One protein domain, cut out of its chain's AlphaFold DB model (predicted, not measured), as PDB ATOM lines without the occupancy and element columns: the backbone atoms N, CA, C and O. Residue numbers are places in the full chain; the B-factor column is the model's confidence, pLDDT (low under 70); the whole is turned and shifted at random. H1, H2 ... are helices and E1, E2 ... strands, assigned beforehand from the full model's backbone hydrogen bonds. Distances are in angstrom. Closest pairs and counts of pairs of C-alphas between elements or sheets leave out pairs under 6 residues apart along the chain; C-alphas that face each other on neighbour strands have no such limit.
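This is residues 4 to 95 of the 95 residues of an uncharacterized protein of Effusibacillus sp. skT53 (UniProt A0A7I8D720). A twisted sheet of four strands, drawn out lengthwise by the long hairpin of E1 and E2, packs against a hairpin of two helices. H2 covers the E3 and E4 end of the sheet, while H1 runs beside the edge strand E1. The printed part has 92 residues, with two named helices and then four named strands in the order H1 H2 E1 E2 E3 E4; the sheet's order is E1 E2 E3 E4, antiparallel throughout, and the class is mixed, helices and strands. The whole is compact, with a radius of gyration of the C-alphas of 13.1 A, and spans 42 by 21 by 21 A, only just a rod.

Start at the sheet: E1, residues 51 to 60, E2, residues 63 to 73, E3, residues 79 to 85, and E4, residues 90 to 94, form a meander, each strand the antiparallel neighbour of the one before and each such pair a hairpin. Between E1 and E2 find N 53 and O 69 at 2.9 A; between E2 and E3, N 70 and O 83 at 2.8 A; between E3 and E4, N 84 and O 91 at 2.8 A. The edge strands E1 and E4 are apart. H2, residues 26 to 36, is on the sheet at a height of 9.5 A, over E3 and E4, slantwise at 35 degrees to E4 on the local plane; its closest C-alphas to E3 are those of Ala 33 and Leu 82, 6.5 A apart. H1, residues 4 to 17, is on the sheet but at the sheet's level, at a height of 3.2 A; the closest C-alphas of H1 and E1 are those of Gln 11 and Val 55, 5.7 A apart. H1 and H2 form a helical hairpin: they touch, closest at the C-alphas of Arg 17 and Ala 28, 6.9 A apart, and run opposite ways at a steep tilt of 40 degrees. In both helices every O i to N i+4 pair is within hydrogen-bond range.

Find C-alpha 63 at (55.749, 41.213, 17.461); from there E2 runs 32.7 A to C-alpha 73 at (30.498, 31.616, -0.924). Of the other strands, E1 measures 25.4 A, E3 16.7 A and E4 13.7 A from first to last C-alpha, with E4 ending at C-alpha 94, (38.097, 35.277, -7.324). H1 begins at C-alpha 4, (34.478, 26.197, 11.303), and measures 20.1 A; H2 measures 15.2 A.

The two C-alphas farthest apart are those of Tyr 62 and Glu 75, 42.5 A. The printed part has no cut and ends at the chain's last residue, 95. The link from H2 to E1, residues 37 to 50, is long. Mean pLDDT of the printed part is 86.2; residue 20 and residues 44 to 50 are under 70.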
ATOM      1  N   LYS A   4      33.442  26.597  10.345       87.25
ATOM      2  CA  LYS A   4      34.478  26.197  11.303       87.25
ATOM      3  C   LYS A   4      35.449  25.187  10.681       87.25
ATOM      4  O   LYS A   4      36.656  25.372  10.768       87.25
ATOM      5  N   GLN A   5      34.917  24.170  10.005       90.25
ATOM      6  CA  GLN A   5      35.735  23.170   9.317       90.25
ATOM      7  C   GLN A   5      36.563  23.785   8.179       90.25
ATOM      8  O   GLN A   5      37.696  23.370   7.973       90.25
ATOM      9  N   LEU A   6      36.045  24.787   7.458       89.19
ATOM     10  CA  LEU A   6      36.819  25.507   6.442       89.19
ATOM     11  C   LEU A   6      38.018  26.236   7.061       89.19
ATOM     12  O   LEU A   6      39.128  26.135   6.545       89.19
ATOM     13  N   VAL A   7      37.803  26.955   8.166       90.38
ATOM     14  CA  VAL A   7      38.873  27.672   8.877       90.38
ATOM     15  C   VAL A   7      39.937  26.695   9.382       90.38
ATOM     16  O   VAL A   7      41.122  26.941   9.173       90.38
ATOM     17  N   GLU A   8      39.528  25.563   9.961       91.31
ATOM     18  CA  GLU A   8      40.437  24.492  10.399       91.31
ATOM     19  C   GLU A   8      41.237  23.901   9.225       91.31
ATOM     20  O   GLU A   8      42.443  23.701   9.329       91.31
ATOM     21  N   GLN A   9      40.606  23.675   8.069       90.69
ATOM     22  CA  GLN A   9      41.309  23.212   6.866       90.69
ATOM     23  C   GLN A   9      42.327  24.241   6.367       90.69
ATOM     24  O   GLN A   9      43.442  23.885   5.995       90.69
ATOM     25  N   ILE A  10      41.979  25.528   6.386       91.00
ATOM     26  CA  ILE A  10      42.906  26.601   6.009       91.00
ATOM     27  C   ILE A  10      44.089  26.660   6.978       91.00
ATOM     28  O   ILE A  10      45.225  26.816   6.535       91.00
ATOM     29  N   GLN A  11      43.840  26.492   8.275       90.81
ATOM     30  CA  GLN A  11      44.881  26.397   9.296       90.81
ATOM     31  C   GLN A  11      45.858  25.258   9.013       90.81
ATOM     32  O   GLN A  11      47.061  25.504   8.955       90.81
ATOM     33  N   LEU A  12      45.346  24.061   8.731       90.12
ATOM     34  CA  LEU A  12      46.166  22.899   8.381       90.12
ATOM     35  C   LEU A  12      47.005  23.146   7.118       90.12
ATOM     36  O   LEU A  12      48.211  22.913   7.118       90.12
ATOM     37  N   ILE A  13      46.409  23.708   6.058       89.19
ATOM     38  CA  ILE A  13      47.141  24.038   4.823       89.19
ATOM     39  C   ILE A  13      48.263  25.050   5.102       89.19
ATOM     40  O   ILE A  13      49.347  24.964   4.520       89.19
ATOM     41  N   LEU A  14      48.013  26.034   5.968       87.38
ATOM     42  CA  LEU A  14      49.020  27.018   6.360       87.38
ATOM     43  C   LEU A  14      50.141  26.375   7.183       87.38
ATOM     44  O   LEU A  14      51.299  26.735   6.990       87.38
ATOM     45  N   GLU A  15      49.835  25.446   8.088       84.75
ATOM     46  CA  GLU A  15      50.831  24.678   8.854       84.75
ATOM     47  C   GLU A  15      51.758  23.869   7.947       84.75
ATOM     48  O   GLU A  15      52.973  23.931   8.112       84.75
ATOM     49  N   GLU A  16      51.213  23.197   6.933       81.94
ATOM     50  CA  GLU A  16      52.003  22.420   5.972       81.94
ATOM     51  C   GLU A  16      52.899  23.290   5.079       81.94
ATOM     52  O   GLU A  16      53.947  22.847   4.609       81.94
ATOM     53  N   ARG A  17      52.478  24.532   4.805       76.88
ATOM     54  CA  ARG A  17      53.128  25.409   3.815       76.88
ATOM     55  C   ARG A  17      54.004  26.497   4.414       76.88
ATOM     56  O   ARG A  17      54.773  27.114   3.679       76.88
ATOM     57  N   MET A  18      53.893  26.756   5.713       78.31
ATOM     58  CA  MET A  18      54.641  27.806   6.397       78.31
ATOM     59  C   MET A  18      55.334  27.272   7.643       78.31
ATOM     60  O   MET A  18      54.694  26.708   8.534       78.31
ATOM     61  N   GLY A  19      56.626  27.584   7.775       70.75
ATOM     62  CA  GLY A  19      57.351  27.407   9.033       70.75
ATOM     63  C   GLY A  19      56.700  28.184  10.186       70.75
ATOM     64  O   GLY A  19      56.017  29.185   9.963       70.75
ATOM     65  N   ALA A  20      56.900  27.715  11.422       68.94
ATOM     66  CA  ALA A  20      56.245  28.235  12.631       68.94
ATOM     67  C   ALA A  20      56.311  29.772  12.768       68.94
ATOM     68  O   ALA A  20      55.304  30.390  13.106       68.94
ATOM     69  N   ASP A  21      57.443  30.377  12.393       73.00
ATOM     70  CA  ASP A  21      57.760  31.795  12.619       73.00
ATOM     71  C   ASP A  21      58.022  32.590  11.329       73.00
ATOM     72  O   ASP A  21      58.824  33.525  11.315       73.00
ATOM     73  N   GLN A  22      57.406  32.207  10.210       80.12
ATOM     74  CA  GLN A  22      57.607  32.911   8.941       80.12
ATOM     75  C   GLN A  22      56.328  33.599   8.460       80.12
ATOM     76  O   GLN A  22      55.247  33.022   8.595       80.12
ATOM     77  N   PRO A  23      56.424  34.813   7.882       84.44
ATOM     78  CA  PRO A  23      55.289  35.434   7.218       84.44
ATOM     79  C   PRO A  23      54.861  34.598   6.011       84.44
ATOM     80  O   PRO A  23      55.678  33.948   5.355       84.44
ATOM     81  N   LEU A  24      53.564  34.632   5.695       86.75
ATOM     82  CA  LEU A  24      53.056  33.997   4.484       86.75
ATOM     83  C   LEU A  24      53.662  34.725   3.281       86.75
ATOM     84  O   LEU A  24      53.583  35.946   3.212       86.75
ATOM     85  N   SER A  25      54.261  33.995   2.344       88.06
ATOM     86  CA  SER A  25      54.737  34.570   1.085       88.06
ATOM     87  C   SER A  25      53.596  34.673   0.069       88.06
ATOM     88  O   SER A  25      52.644  33.892   0.115       88.06
ATOM     89  N   GLU A  26      53.687  35.602  -0.887       89.38
ATOM     90  CA  GLU A  26      52.682  35.715  -1.956       89.38
ATOM     91  C   GLU A  26      52.492  34.410  -2.756       89.38
ATOM     92  O   GLU A  26      51.343  34.004  -2.931       89.38
ATOM     93  N   PRO A  27      53.550  33.678  -3.173       89.44
ATOM     94  CA  PRO A  27      53.367  32.398  -3.861       89.44
ATOM     95  C   PRO A  27      52.643  31.351  -3.003       89.44
ATOM     96  O   PRO A  27      51.847  30.565  -3.516       89.44
ATOM     97  N   ALA A  28      52.886  31.339  -1.688       88.19
ATOM     98  CA  ALA A  28      52.174  30.453  -0.773       88.19
ATOM     99  C   ALA A  28      50.695  30.857  -0.627       88.19
ATOM    100  O   ALA A  28      49.836  29.976  -0.556       88.19
ATOM    101  N   ALA A  29      50.388  32.159  -0.649       91.44
ATOM    102  CA  ALA A  29      49.017  32.670  -0.674       91.44
ATOM    103  C   ALA A  29      48.279  32.287  -1.971       91.44
ATOM    104  O   ALA A  29      47.134  31.839  -1.914       91.44
ATOM    105  N   ASP A  30      48.950  32.353  -3.125       92.12
ATOM    106  CA  ASP A  30      48.378  31.935  -4.411       92.12
ATOM    107  C   ASP A  30      48.030  30.443  -4.411       92.12
ATOM    108  O   ASP A  30      46.963  30.023  -4.869       92.12
ATOM    109  N   LEU A  31      48.929  29.615  -3.874       91.12
ATOM    110  CA  LEU A  31      48.674  28.188  -3.724       91.12
ATOM    111  C   LEU A  31      47.556  27.927  -2.709       91.12
ATOM    112  O   LEU A  31      46.787  26.984  -2.901       91.12
ATOM    113  N   LEU A  32      47.480  28.692  -1.614       91.75
ATOM    114  CA  LEU A  32      46.412  28.571  -0.619       91.75
ATOM    115  C   LEU A  32      45.053  28.821  -1.272       91.75
ATOM    116  O   LEU A  32      44.162  27.986  -1.143       91.75
ATOM    117  N   ALA A  33      44.918  29.912  -2.029       93.19
ATOM    118  CA  ALA A  33      43.683  30.250  -2.729       93.19
ATOM    119  C   ALA A  33      43.235  29.138  -3.686       93.19
ATOM    120  O   ALA A  33      42.085  28.703  -3.636       93.19
ATOM    121  N   LYS A  34      44.160  28.597  -4.491       92.69
ATOM    122  CA  LYS A  34      43.877  27.460  -5.386       92.69
ATOM    123  C   LYS A  34      43.364  26.231  -4.632       92.69
ATOM    124  O   LYS A  34      42.415  25.588  -5.088       92.69
ATOM    125  N   THR A  35      43.970  25.909  -3.487       92.19
ATOM    126  CA  THR A  35      43.515  24.793  -2.649       92.19
ATOM    127  C   THR A  35      42.116  25.066  -2.100       92.19
ATOM    128  O   THR A  35      41.238  24.221  -2.247       92.19
ATOM    129  N   VAL A  36      41.879  26.254  -1.534       91.62
ATOM    130  CA  VAL A  36      40.586  26.641  -0.946       91.62
ATOM    131  C   VAL A  36      39.454  26.579  -1.974       91.62
ATOM    132  O   VAL A  36      38.396  26.025  -1.689       91.62
ATOM    133  N   PHE A  37      39.684  27.048  -3.200       93.31
ATOM    134  CA  PHE A  37      38.702  26.982  -4.292       93.31
ATOM    135  C   PHE A  37      38.402  25.574  -4.814       93.31
ATOM    136  O   PHE A  37      37.463  25.396  -5.603       93.31
ATOM    137  N   SER A  38      39.206  24.595  -4.401       92.00
ATOM    138  CA  SER A  38      39.031  23.178  -4.712       92.00
ATOM    139  C   SER A  38      38.373  22.405  -3.562       92.00
ATOM    140  O   SER A  38      38.079  21.221  -3.724       92.00
ATOM    141  N   LEU A  39      38.134  23.045  -2.410       90.81
ATOM    142  CA  LEU A  39      37.503  22.399  -1.264       90.81
ATOM    143  C   LEU A  39      36.013  22.109  -1.515       90.81
ATOM    144  O   LEU A  39      35.357  22.797  -2.307       90.81
ATOM    145  N   PRO A  40      35.448  21.103  -0.821       90.62
ATOM    146  CA  PRO A  40      34.024  20.813  -0.888       90.62
ATOM    147  C   PRO A  40      33.161  22.018  -0.472       90.62
ATOM    148  O   PRO A  40      33.588  22.816   0.366       90.62
ATOM    149  N   PRO A  41      31.920  22.126  -0.984       88.31
ATOM    150  CA  PRO A  41      31.005  23.185  -0.580       88.31
ATOM    151  C   PRO A  41      30.745  23.210   0.933       88.31
ATOM    152  O   PRO A  41      30.637  22.167   1.598       88.31
ATOM    153  N   ILE A  42      30.600  24.419   1.473       86.38
ATOM    154  CA  ILE A  42      30.162  24.618   2.847       86.38
ATOM    155  C   ILE A  42      28.633  24.622   2.942       86.38
ATOM    156  O   ILE A  42      27.929  25.096   2.053       86.38
ATOM    157  N   GLU A  43      28.114  24.091   4.041       81.56
ATOM    158  CA  GLU A  43      26.715  24.180   4.417       81.56
ATOM    159  C   GLU A  43      26.385  25.643   4.675       81.56
ATOM    160  O   GLU A  43      26.903  26.282   5.594       81.56
ATOM    161  N   LYS A  44      25.537  26.179   3.805       65.44
ATOM    162  CA  LYS A  44      25.113  27.567   3.837       65.44
ATOM    163  C   LYS A  44      24.215  27.777   5.058       65.44
ATOM    164  O   LYS A  44      23.093  27.277   5.091       65.44
ATOM    165  N   ARG A  45      24.683  28.534   6.052       59.62
ATOM    166  CA  ARG A  45      23.771  29.273   6.937       59.62
ATOM    167  C   ARG A  45      23.378  30.549   6.188       59.62
ATOM    168  O   ARG A  45      24.201  31.116   5.475       59.62
ATOM    169  N   GLU A  46      22.094  30.875   6.215       51.22
ATOM    170  CA  GLU A  46      21.420  31.820   5.316       51.22
ATOM    171  C   GLU A  46      22.146  33.160   5.081       51.22
ATOM    172  O   GLU A  46      22.844  33.664   5.952       51.22
ATOM    173  N   ALA A  47      21.913  33.721   3.882       50.41
ATOM    174  CA  ALA A  47      22.245  35.075   3.416       50.41
ATOM    175  C   ALA A  47      23.657  35.606   3.768       50.41
ATOM    176  O   ALA A  47      23.892  36.124   4.854       50.41
ATOM    177  N   LYS A  48      24.575  35.537   2.787       57.50
ATOM    178  CA  LYS A  48      25.943  36.099   2.799       57.50
ATOM    179  C   LYS A  48      26.133  37.283   3.764       57.50
ATOM    180  O   LYS A  48      25.536  38.339   3.566       57.50
ATOM    181  N   ARG A  49      27.137  37.183   4.631       59.12
ATOM    182  CA  ARG A  49      28.090  38.274   4.868       59.12
ATOM    183  C   ARG A  49      29.465  37.636   4.952       59.12
ATOM    184  O   ARG A  49      29.659  36.742   5.761       59.12
ATOM    185  N   SER A  50      30.352  38.052   4.055       66.00
ATOM    186  CA  SER A  50      31.794  37.800   4.089       66.00
ATOM    187  C   SER A  50      32.309  37.504   5.505       66.00
ATOM    188  O   SER A  50      32.147  38.343   6.397       66.00
ATOM    189  N   SER A  51      32.935  36.349   5.709       77.06
ATOM    190  CA  SER A  51      33.466  35.974   7.023       77.06
ATOM    191  C   SER A  51      34.924  36.388   7.134       77.06
ATOM    192  O   SER A  51      35.756  35.879   6.389       77.06
ATOM    193  N   HIS A  52      35.239  37.298   8.062       87.38
ATOM    194  CA  HIS A  52      36.613  37.700   8.383       87.38
ATOM    195  C   HIS A  52      37.119  36.876   9.566       87.38
ATOM    196  O   HIS A  52      36.604  37.001  10.674       87.38
ATOM    197  N   GLN A  53      38.112  36.022   9.329       89.31
ATOM    198  CA  GLN A  53      38.629  35.087  10.325       89.31
ATOM    199  C   GLN A  53      40.146  35.206  10.453       89.31
ATOM    200  O   GLN A  53      40.868  35.265   9.455       89.31
ATOM    201  N   THR A  54      40.648  35.199  11.689       90.31
ATOM    202  CA  THR A  54      42.078  35.005  11.953       90.31
ATOM    203  C   THR A  54      42.393  33.527  11.828       90.31
ATOM    204  O   THR A  54      41.881  32.715  12.593       90.31
ATOM    205  N   VAL A  55      43.251  33.179  10.875       90.50
ATOM    206  CA  VAL A  55      43.631  31.785  10.624       90.50
ATOM    207  C   VAL A  55      44.952  31.442  11.280       90.50
ATOM    208  O   VAL A  55      45.124  30.320  11.725       90.50
ATOM    209  N   ARG A  56      45.879  32.388  11.426       88.38
ATOM    210  CA  ARG A  56      47.163  32.116  12.078       88.38
ATOM    211  C   ARG A  56      47.694  33.356  12.768       88.38
ATOM    212  O   ARG A  56      47.379  34.471  12.367       88.38
ATOM    213  N   ILE A  57      48.527  33.159  13.778       87.38
ATOM    214  CA  ILE A  57      49.352  34.209  14.369       87.38
ATOM    215  C   ILE A  57      50.794  33.713  14.289       87.38
ATOM    216  O   ILE A  57      51.071  32.582  14.679       87.38
ATOM    217  N   TYR A  58      51.692  34.525  13.742       86.50
ATOM    218  CA  TYR A  58      53.120  34.212  13.650       86.50
ATOM    219  C   TYR A  58      53.940  35.319  14.308       86.50
ATOM    220  O   TYR A  58      53.447  36.432  14.516       86.50
ATOM    221  N   ARG A  59      55.188  35.015  14.671       84.31
ATOM    222  CA  ARG A  59      56.085  35.990  15.288       84.31
ATOM    223  C   ARG A  59      56.987  36.624  14.236       84.31
ATOM    224  O   ARG A  59      57.676  35.928  13.504       84.31
ATOM    225  N   GLU A  60      57.031  37.949  14.200       85.62
ATOM    226  CA  GLU A  60      57.924  38.712  13.328       85.62
ATOM    227  C   GLU A  60      58.614  39.808  14.141       85.62
ATOM    228  O   GLU A  60      57.946  40.646  14.738       85.62
ATOM    229  N   LYS A  61      59.957  39.812  14.183       83.81
ATOM    230  CA  LYS A  61      60.762  40.839  14.884       83.81
ATOM    231  C   LYS A  61      60.221  41.181  16.284       83.81
ATOM    232  O   LYS A  61      60.116  42.345  16.651       83.81
ATOM    233  N   TYR A  62      59.901  40.143  17.057       85.00
ATOM    234  CA  TYR A  62      59.359  40.212  18.422       85.00
ATOM    235  C   TYR A  62      57.890  40.638  18.563       85.00
ATOM    236  O   TYR A  62      57.384  40.600  19.683       85.00
ATOM    237  N   GLU A  63      57.186  40.927  17.473       88.25
ATOM    238  CA  GLU A  63      55.749  41.213  17.461       88.25
ATOM    239  C   GLU A  63      54.943  39.979  17.033       88.25
ATOM    240  O   GLU A  63      55.390  39.178  16.209       88.25
ATOM    241  N   TRP A  64      53.743  39.820  17.592       88.62
ATOM    242  CA  TRP A  64      52.777  38.814  17.151       88.62
ATOM    243  C   TRP A  64      51.903  39.407  16.054       88.62
ATOM    244  O   TRP A  64      51.208  40.399  16.275       88.62
ATOM    245  N   VAL A  65      51.937  38.800  14.873       90.75
ATOM    246  CA  VAL A  65      51.260  39.304  13.680       90.75
ATOM    247  C   VAL A  65      50.139  38.340  13.286       90.75
ATOM    248  O   VAL A  65      50.413  37.163  13.031       90.75
ATOM    249  N   PRO A  66      48.874  38.798  13.231       91.94
ATOM    250  CA  PRO A  66      47.777  37.970  12.758       91.94
ATOM    251  C   PRO A  66      47.781  37.889  11.227       91.94
ATOM    252  O   PRO A  66      47.885  38.895  10.526       91.94
ATOM    253  N   LEU A  67      47.600  36.679  10.711       91.75
ATOM    254  CA  LEU A  67      47.189  36.410   9.342       91.75
ATOM    255  C   LEU A  67      45.679  36.189   9.346       91.75
ATOM    256  O   LEU A  67      45.171  35.266   9.993       91.75
ATOM    257  N   THR A  68      44.965  37.032   8.610       94.25
ATOM    258  CA  THR A  68      43.506  36.958   8.523       94.25
ATOM    259  C   THR A  68      43.065  36.705   7.092       94.25
ATOM    260  O   THR A  68      43.764  37.049   6.139       94.25
ATOM    261  N   ILE A  69      41.907  36.078   6.940       93.19
ATOM    262  CA  ILE A  69      41.280  35.847   5.644       93.19
ATOM    263  C   ILE A  69      39.853  36.361   5.659       93.19
ATOM    264  O   ILE A  69      39.193  36.363   6.697       93.19
ATOM    265  N   VAL A  70      39.375  36.745   4.487       93.12
ATOM    266  CA  VAL A  70      37.961  36.951   4.214       93.12
ATOM    267  C   VAL A  70      37.568  35.982   3.118       93.12
ATOM    268  O   VAL A  70      38.301  35.854   2.144       93.12
ATOM    269  N   PHE A  71      36.444  35.292   3.251       90.50
ATOM    270  CA  PHE A  71      35.922  34.485   2.153       90.50
ATOM    271  C   PHE A  71      34.435  34.740   1.938       90.50
ATOM    272  O   PHE A  71      33.696  35.085   2.865       90.50
ATOM    273  N   GLU A  72      34.006  34.555   0.697       89.88
ATOM    274  CA  GLU A  72      32.602  34.519   0.313       89.88
ATOM    275  C   GLU A  72      32.274  33.199  -0.364       89.88
ATOM    276  O   GLU A  72      33.147  32.516  -0.902       89.88
ATOM    277  N   THR A  73      30.997  32.827  -0.291       87.25
ATOM    278  CA  THR A  73      30.498  31.616  -0.924       87.25
ATOM    279  C   THR A  73      29.300  31.890  -1.813       87.25
ATOM    280  O   THR A  73      28.423  32.694  -1.488       87.25
ATOM    281  N   ASN A  74      29.240  31.199  -2.947       87.38
ATOM    282  CA  ASN A  74      28.127  31.299  -3.877       87.38
ATOM    283  C   ASN A  74      26.866  30.593  -3.345       87.38
ATOM    284  O   ASN A  74      26.829  30.027  -2.250       87.38
ATOM    285  N   GLU A  75      25.795  30.588  -4.139       83.88
ATOM    286  CA  GLU A  75      24.524  29.971  -3.742       83.88
ATOM    287  C   GLU A  75      24.615  28.472  -3.446       83.88
ATOM    288  O   GLU A  75      23.818  27.965  -2.658       83.88
ATOM    289  N   ARG A  76      25.610  27.794  -4.023       85.56
ATOM    290  CA  ARG A  76      25.892  26.370  -3.818       85.56
ATOM    291  C   ARG A  76      26.803  26.113  -2.615       85.56
ATOM    292  O   ARG A  76      27.152  24.963  -2.376       85.56
ATOM    293  N   GLY A  77      27.222  27.157  -1.898       85.31
ATOM    294  CA  GLY A  77      28.162  27.061  -0.783       85.31
ATOM    295  C   GLY A  77      29.618  26.855  -1.210       85.31
ATOM    296  O   GLY A  77      30.450  26.533  -0.372       85.31
ATOM    297  N   GLN A  78      29.965  27.012  -2.491       89.38
ATOM    298  CA  GLN A  78      31.374  26.987  -2.900       89.38
ATOM    299  C   GLN A  78      32.027  28.334  -2.628       89.38
ATOM    300  O   GLN A  78      31.412  29.363  -2.893       89.38
ATOM    301  N   VAL A  79      33.276  28.315  -2.165       90.12
ATOM    302  CA  VAL A  79      34.085  29.528  -2.024       90.12
ATOM    303  C   VAL A  79      34.397  30.088  -3.413       90.12
ATOM    304  O   VAL A  79      35.027  29.405  -4.223       90.12
ATOM    305  N   ASP A  80      33.923  31.301  -3.688       91.50
ATOM    306  CA  ASP A  80      34.104  32.019  -4.958       91.50
ATOM    307  C   ASP A  80      35.046  33.220  -4.822       91.50
ATOM    308  O   ASP A  80      35.688  33.602  -5.795       91.50
ATOM    309  N   MET A  81      35.198  33.758  -3.612       93.12
ATOM    310  CA  MET A  81      36.198  34.768  -3.288       93.12
ATOM    311  C   MET A  81      36.949  34.401  -2.011       93.12
ATOM    312  O   MET A  81      36.360  33.964  -1.021       93.12
ATOM    313  N   LEU A  82      38.267  34.592  -2.048       94.19
ATOM    314  CA  LEU A  82      39.152  34.528  -0.894       94.19
ATOM    315  C   LEU A  82      40.059  35.757  -0.913       94.19
ATOM    316  O   LEU A  82      40.777  35.994  -1.881       94.19
ATOM    317  N   ARG A  83      40.094  36.505   0.180       95.31
ATOM    318  CA  ARG A  83      41.021  37.608   0.401       95.31
ATOM    319  C   ARG A  83      41.937  37.270   1.561       95.31
ATOM    320  O   ARG A  83      41.478  36.939   2.648       95.31
ATOM    321  N   VAL A  84      43.238  37.365   1.336       94.50
ATOM    322  CA  VAL A  84      44.278  37.111   2.330       94.50
ATOM    323  C   VAL A  84      44.849  38.446   2.782       94.50
ATOM    324  O   VAL A  84      45.343  39.220   1.964       94.50
ATOM    325  N   HIS A  85      44.794  38.702   4.084       93.88
ATOM    326  CA  HIS A  85      45.337  39.890   4.728       93.88
ATOM    327  C   HIS A  85      46.513  39.491   5.617       93.88
ATOM    328  O   HIS A  85      46.331  38.933   6.704       93.88
ATOM    329  N   SER A  86      47.719  39.804   5.155       90.50
ATOM    330  CA  SER A  86      48.934  39.769   5.964       90.50
ATOM    331  C   SER A  86      49.392  41.194   6.278       90.50
ATOM    332  O   SER A  86      48.887  42.169   5.717       90.50
ATOM    333  N   ARG A  87      50.398  41.333   7.146       89.12
ATOM    334  CA  ARG A  87      51.050  42.629   7.389       89.12
ATOM    335  C   ARG A  87      51.736  43.192   6.142       89.12
ATOM    336  O   ARG A  87      51.823  44.407   5.997       89.12
ATOM    337  N   HIS A  88      52.249  42.325   5.270       88.00
ATOM    338  CA  HIS A  88      53.074  42.729   4.128       88.00
ATOM    339  C   HIS A  88      52.263  42.966   2.858       88.00
ATOM    340  O   HIS A  88      52.682  43.742   2.006       88.00
ATOM    341  N   PHE A  89      51.115  42.304   2.724       91.69
ATOM    342  CA  PHE A  89      50.253  42.428   1.556       91.69
ATOM    343  C   PHE A  89      48.805  42.082   1.885       91.69
ATOM    344  O   PHE A  89      48.505  41.297   2.787       91.69
ATOM    345  N   THR A  90      47.901  42.617   1.071       93.75
ATOM    346  CA  THR A  90      46.530  42.127   0.947       93.75
ATOM    347  C   THR A  90      46.321  41.664  -0.483       93.75
ATOM    348  O   THR A  90      46.626  42.410  -1.413       93.75
ATOM    349  N   ARG A  91      45.811  40.445  -0.666       95.25
ATOM    350  CA  ARG A  91      45.543  39.888  -1.995       95.25
ATOM    351  C   ARG A  91      44.171  39.252  -2.048       95.25
ATOM    352  O   ARG A  91      43.792  38.527  -1.137       95.25
ATOM    353  N   GLU A  92      43.442  39.548  -3.111       96.19
ATOM    354  CA  GLU A  92      42.119  38.999  -3.376       96.19
ATOM    355  C   GLU A  92      42.181  38.042  -4.558       96.19
ATOM    356  O   GLU A  92      42.851  38.300  -5.559       96.19
ATOM    357  N   TYR A  93      41.473  36.935  -4.411       95.06
ATOM    358  CA  TYR A  93      41.340  35.880  -5.391       95.06
ATOM    359  C   TYR A  93      39.855  35.659  -5.637       95.06
ATOM    360  O   TYR A  93      39.089  35.544  -4.679       95.06
ATOM    361  N   CYS A  94      39.470  35.550  -6.906       92.69
ATOM    362  CA  CYS A  94      38.097  35.277  -7.324       92.69
ATOM    363  C   CYS A  94      38.083  34.112  -8.321       92.69
ATOM    364  O   CYS A  94      39.046  33.940  -9.077       92.69
ATOM    365  N   LYS A  95      37.008  33.324  -8.303       83.88
ATOM    366  CA  LYS A  95      36.772  32.167  -9.173       83.88
ATOM    367  C   LYS A  95      35.634  32.415 -10.156       83.88
ATOM    368  O   LYS A  95      34.613  33.002  -9.739       83.88
TER     369      LYS A  95